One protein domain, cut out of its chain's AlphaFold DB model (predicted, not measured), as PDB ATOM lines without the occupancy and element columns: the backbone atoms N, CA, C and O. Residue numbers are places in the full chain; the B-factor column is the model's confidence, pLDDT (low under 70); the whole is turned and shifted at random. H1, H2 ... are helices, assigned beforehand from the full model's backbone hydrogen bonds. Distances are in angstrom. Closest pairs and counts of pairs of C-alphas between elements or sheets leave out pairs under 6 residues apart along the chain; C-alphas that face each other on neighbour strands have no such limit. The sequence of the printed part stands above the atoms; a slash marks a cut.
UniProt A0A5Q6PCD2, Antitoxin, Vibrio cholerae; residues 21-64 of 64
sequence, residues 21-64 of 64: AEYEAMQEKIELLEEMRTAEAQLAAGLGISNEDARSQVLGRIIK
ATOM      1  N   ALA A  21      34.175  13.846 124.365       95.38
ATOM      2  CA  ALA A  21      34.654  15.165 124.764       95.38
ATOM      3  C   ALA A  21      35.308  15.906 123.587       95.38
ATOM      4  O   ALA A  21      35.236  17.129 123.498       95.38
ATOM      5  N   GLU A  22      35.938  15.178 122.660       93.69
ATOM      6  CA  GLU A  22      36.486  15.771 121.435       93.69
ATOM      7  C   GLU A  22      35.381  16.199 120.470       93.69
ATOM      8  O   GLU A  22      35.500  17.241 119.825       93.69
ATOM      9  N   TYR A  23      34.303  15.416 120.380       94.50
ATOM     10  CA  TYR A  23      33.136  15.774 119.582       94.50
ATOM     11  C   TYR A  23      32.463  17.039 120.119       94.50
ATOM     12  O   TYR A  23      32.255  17.980 119.357       94.50
ATOM     13  N   GLU A  24      32.181  17.087 121.422       97.00
ATOM     14  CA  GLU A  24      31.538  18.232 122.075       97.00
ATOM     15  C   GLU A  24      32.376  19.506 121.927       97.00
ATOM     16  O   GLU A  24      31.863  20.523 121.470       97.00
ATOM     17  N   ALA A  25      33.686  19.436 122.188       96.81
ATOM     18  CA  ALA A  25      34.578  20.583 122.019       96.81
ATOM     19  C   ALA A  25      34.641  21.080 120.563       96.81
ATOM     20  O   ALA A  25      34.804  22.275 120.306       96.81
ATOM     21  N   MET A  26      34.529  20.173 119.587       96.31
ATOM     22  CA  MET A  26      34.462  20.550 118.176       96.31
ATOM     23  C   MET A  26      33.127  21.221 117.834       96.31
ATOM     24  O   MET A  26      33.145  22.201 117.094       96.31
ATOM     25  N   GLN A  27      32.004  20.722 118.360       98.00
ATOM     26  CA  GLN A  27      30.685  21.339 118.173       98.00
ATOM     27  C   GLN A  27      30.647  22.752 118.768       98.00
ATOM     28  O   GLN A  27      30.370  23.696 118.036       98.00
ATOM     29  N   GLU A  28      31.051  22.919 120.030       98.25
ATOM     30  CA  GLU A  28      31.087  24.223 120.713       98.25
ATOM     31  C   GLU A  28      31.960  25.236 119.956       98.25
ATOM     32  O   GLU A  28      31.594  26.395 119.766       98.25
ATOM     33  N   LYS A  29      33.116  24.790 119.449       98.25
ATOM     34  CA  LYS A  29      33.992  25.642 118.640       98.25
ATOM     35  C   LYS A  29      33.334  26.070 117.328       98.25
ATOM     36  O   LYS A  29      33.552  27.201 116.899       98.25
ATOM     37  N   ILE A  30      32.613  25.172 116.658       98.50
ATOM     38  CA  ILE A  30      31.917  25.494 115.406       98.50
ATOM     39  C   ILE A  30      30.818  26.517 115.681       98.50
ATOM     40  O   ILE A  30      30.801  27.547 115.015       98.50
ATOM     41  N   GLU A  31      29.989  26.286 116.701       98.56
ATOM     42  CA  GLU A  31      28.918  27.204 117.106       98.56
ATOM     43  C   GLU A  31      29.467  28.606 117.397       98.56
ATOM     44  O   GLU A  31      29.026  29.586 116.797       98.56
ATOM     45  N   LEU A  32      30.518  28.703 118.218       98.50
ATOM     46  CA  LEU A  32      31.153  29.982 118.530       98.50
ATOM     47  C   LEU A  32      31.670  30.698 117.272       98.50
ATOM     48  O   LEU A  32      31.508  31.909 117.128       98.50
ATOM     49  N   LEU A  33      32.307  29.969 116.351       98.62
ATOM     50  CA  LEU A  33      32.832  30.556 115.117       98.62
ATOM     51  C   LEU A  33      31.714  31.027 114.176       98.62
ATOM     52  O   LEU A  33      31.870  32.059 113.521       98.62
ATOM     53  N   GLU A  34      30.594  30.309 114.111       98.62
ATOM     54  CA  GLU A  34      29.419  30.704 113.329       98.62
ATOM     55  C   GLU A  34      28.750  31.960 113.905       98.62
ATOM     56  O   GLU A  34      28.422  32.890 113.156       98.62
ATOM     57  N   GLU A  35      28.614  32.038 115.231       98.50
ATOM     58  CA  GLU A  35      28.096  33.218 115.927       98.50
ATOM     59  C   GLU A  35      28.998  34.435 115.715       98.50
ATOM     60  O   GLU A  35      28.520  35.501 115.316       98.50
ATOM     61  N   MET A  36      30.313  34.271 115.896       98.44
ATOM     62  CA  MET A  36      31.292  35.329 115.638       98.44
ATOM     63  C   MET A  36      31.207  35.813 114.193       98.44
ATOM     64  O   MET A  36      31.149  37.019 113.948       98.44
ATOM     65  N   ARG A  37      31.146  34.890 113.227       98.56
ATOM     66  CA  ARG A  37      31.066  35.250 111.811       98.56
ATOM     67  C   ARG A  37      29.788  36.022 111.489       98.56
ATOM     68  O   ARG A  37      29.819  36.975 110.707       98.56
ATOM     69  N   THR A  38      28.675  35.620 112.090       98.44
ATOM     70  CA  THR A  38      27.390  36.310 111.949       98.44
ATOM     71  C   THR A  38      27.460  37.716 112.543       98.44
ATOM     72  O   THR A  38      27.067  38.676 111.878       98.44
ATOM     73  N   ALA A  39      28.020  37.859 113.746       98.12
ATOM     74  CA  ALA A  39      28.197  39.151 114.403       98.12
ATOM     75  C   ALA A  39      29.097  40.088 113.582       98.12
ATOM     76  O   ALA A  39      28.749  41.248 113.370       98.12
ATOM     77  N   GLU A  40      30.216  39.590 113.046       98.44
ATOM     78  CA  GLU A  40      31.094  40.361 112.157       98.44
ATOM     79  C   GLU A  40      30.346  40.894 110.931       98.44
ATOM     80  O   GLU A  40      30.465  42.073 110.593       98.44
ATOM     81  N   ALA A  41      29.555  40.042 110.269       98.50
ATOM     82  CA  ALA A  41      28.775  40.439 109.101       98.50
ATOM     83  C   ALA A  41      27.718  41.499 109.452       98.50
ATOM     84  O   ALA A  41      27.539  42.464 108.707       98.50
ATOM     85  N   GLN A  42      27.050  41.356 110.599       98.31
ATOM     86  CA  GLN A  42      26.077  42.331 111.096       98.31
ATOM     87  C   GLN A  42      26.729  43.682 111.406       98.31
ATOM     88  O   GLN A  42      26.210  44.721 110.999       98.31
ATOM     89  N   LEU A  43      27.885  43.680 112.075       97.56
ATOM     90  CA  LEU A  43      28.633  44.902 112.373       97.56
ATOM     91  C   LEU A  43      29.113  45.590 111.090       97.56
ATOM     92  O   LEU A  43      28.947  46.800 110.955       97.56
ATOM     93  N   ALA A  44      29.633  44.829 110.122       98.00
ATOM     94  CA  ALA A  44      30.037  45.359 108.819       98.00
ATOM     95  C   ALA A  44      28.859  45.963 108.030       98.00
ATOM     96  O   ALA A  44      29.043  46.927 107.291       98.00
ATOM     97  N   ALA A  45      27.648  45.429 108.212       98.31
ATOM     98  CA  ALA A  45      26.415  45.960 107.635       98.31
ATOM     99  C   ALA A  45      25.805  47.135 108.431       98.31
ATOM    100  O   ALA A  45      24.746  47.635 108.057       98.31
ATOM    101  N   GLY A  46      26.439  47.578 109.525       97.69
ATOM    102  CA  GLY A  46      25.946  48.677 110.359       97.69
ATOM    103  C   GLY A  46      24.761  48.307 111.259       97.69
ATOM    104  O   GLY A  46      24.063  49.196 111.735       97.69
ATOM    105  N   LEU A  47      24.524  47.015 111.508       97.62
ATOM    106  CA  LEU A  47      23.420  46.520 112.345       97.62
ATOM    107  C   LEU A  47      23.745  46.519 113.850       97.62
ATOM    108  O   LEU A  47      22.927  46.083 114.660       97.62
ATOM    109  N   GLY A  48      24.937  46.977 114.235       96.19
ATOM    110  CA  GLY A  48      25.321  47.132 115.636       96.19
ATOM    111  C   GLY A  48      24.570  48.277 116.319       96.19
ATOM    112  O   GLY A  48      24.286  49.303 115.707       96.19
ATOM    113  N   ILE A  49      24.297  48.115 117.612       96.81
ATOM    114  CA  ILE A  49      23.752  49.167 118.479       96.81
ATOM    115  C   ILE A  49      24.694  49.409 119.657       96.81
ATOM    116  O   ILE A  49      25.480  48.531 120.023       96.81
ATOM    117  N   SER A  50      24.621  50.596 120.261       97.25
ATOM    118  CA  SER A  50      25.399  50.892 121.464       97.25
ATOM    119  C   SER A  50      24.920  50.046 122.652       97.25
ATOM    120  O   SER A  50      23.779  49.577 122.697       97.25
ATOM    121  N   ASN A  51      25.787  49.861 123.651       96.50
ATOM    122  CA  ASN A  51      25.409  49.160 124.880       96.50
ATOM    123  C   ASN A  51      24.261  49.875 125.619       96.50
ATOM    124  O   ASN A  51      23.380  49.221 126.176       96.50
ATOM    125  N   GLU A  52      24.253  51.208 125.583       97.75
ATOM    126  CA  GLU A  52      23.222  52.049 126.194       97.75
ATOM    127  C   GLU A  52      21.858  51.821 125.528       97.75
ATOM    128  O   GLU A  52      20.870  51.547 126.219       97.75
ATOM    129  N   ASP A  53      21.821  51.821 124.192       96.75
ATOM    130  CA  ASP A  53      20.606  51.548 123.415       96.75
ATOM    131  C   ASP A  53      20.102  50.123 123.654       96.75
ATOM    132  O   ASP A  53      18.909  49.910 123.884       96.75
ATOM    133  N   ALA A  54      21.008  49.140 123.661       96.06
ATOM    134  CA  ALA A  54      20.672  47.747 123.941       96.06
ATOM    135  C   ALA A  54      20.041  47.590 125.333       96.06
ATOM    136  O   ALA A  54      18.995  46.951 125.484       96.06
ATOM    137  N   ARG A  55      20.636  48.217 126.356       95.94
ATOM    138  CA  ARG A  55      20.122  48.188 127.730       95.94
ATOM    139  C   ARG A  55      18.732  48.811 127.823       95.94
ATOM    140  O   ARG A  55      17.855  48.235 128.466       95.94
ATOM    141  N   SER A  56      18.524  49.953 127.170       96.50
ATOM    142  CA  SER A  56      17.222  50.624 127.112       96.50
ATOM    143  C   SER A  56      16.152  49.723 126.482       96.50
ATOM    144  O   SER A  56      15.078  49.535 127.060       96.50
ATOM    145  N   GLN A  57      16.471  49.068 125.356       95.31
ATOM    146  CA  GLN A  57      15.555  48.141 124.680       95.31
ATOM    147  C   GLN A  57      15.167  46.941 125.551       95.31
ATOM    148  O   GLN A  57      13.999  46.550 125.560       95.31
ATOM    149  N   VAL A  58      16.118  46.348 126.279       95.25
ATOM    150  CA  VAL A  58      15.846  45.199 127.158       95.25
ATOM    151  C   VAL A  58      14.983  45.613 128.350       95.25
ATOM    152  O   VAL A  58      13.971  44.969 128.620       95.25
ATOM    153  N   LEU A  59      15.327  46.706 129.038       95.31
ATOM    154  CA  LEU A  59      14.568  47.179 130.203       95.31
ATOM    155  C   LEU A  59      13.147  47.615 129.830       95.31
ATOM    156  O   LEU A  59      12.203  47.307 130.557       95.31
ATOM    157  N   GLY A  60      12.972  48.245 128.666       94.31
ATOM    158  CA  GLY A  60      11.653  48.621 128.154       94.31
ATOM    159  C   GLY A  60      10.711  47.434 127.908       94.31
ATOM    160  O   GLY A  60       9.498  47.621 127.878       94.31
ATOM    161  N   ARG A  61      11.238  46.209 127.761       89.62
ATOM    162  CA  ARG A  61      10.432  44.980 127.623       89.62
ATOM    163  C   ARG A  61      10.008  44.376 128.962       89.62
ATOM    164  O   ARG A  61       9.065  43.595 128.979       89.62
ATOM    165  N   ILE A  62      10.703  44.706 130.051       91.06
ATOM    166  CA  ILE A  62      10.459  44.144 131.391       91.06
ATOM    167  C   ILE A  62       9.528  45.049 132.208       91.06
ATOM    168  O   ILE A  62       8.722  44.554 132.985       91.06
ATOM    169  N   ILE A  63       9.632  46.371 132.043       75.69
ATOM    170  CA  ILE A  63       8.927  47.373 132.867       75.69
ATOM    171  C   ILE A  63       7.590  47.795 132.210       75.69
ATOM    172  O   ILE A  63       7.128  48.918 132.390       75.69
ATOM    173  N   LYS A  64       6.968  46.923 131.407       54.47
ATOM    174  CA  LYS A  64       5.693  47.210 130.731       54.47
ATOM    175  C   LYS A  64       4.531  46.454 131.357       54.47
ATOM    176  O   LYS A  64       4.735  45.273 131.711       54.47
TER     177      LYS A  64
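This is residues 21 to 64 of the 64 residues of the protein "Antitoxin" of Vibrio cholerae (UniProt A0A5Q6PCD2). A long straight helix, H1, and a short one, H2, form the two arms of an open V, with the link between them at its point and empty space between the arms. The printed part has 44 residues, with two named helices in the order H1, H2 and no named strand; the class is all helix. The whole is extended, with a radius of gyration of the C-alphas of 15.5 A, and flat, spanning 44 by 26 by 12 A.

H1, residues 21 to 44, and H2, residues 51 to 62, are apart, with no C-alpha of the one within 8 A of the other. Residues 21 to 38, 41 to 46 and 49 to 64 stand free. In H1 every O i to N i+4 pair is within hydrogen-bond range; in H2 it is 6 of 8.

H1 begins at C-alpha 21 (34.654, 15.165, 124.764) and is 34.5 A long from first to last C-alpha. H2, 17.1 A long, ends at C-alpha 62 (10.459, 44.144, 131.391).

The C-alphas of Glu 22 and Lys 64, the two farthest apart, are 45.0 A apart. The printed part has no cut, and the link from H1 to H2 is short. Residue 64, the chain's last, is under pLDDT 70.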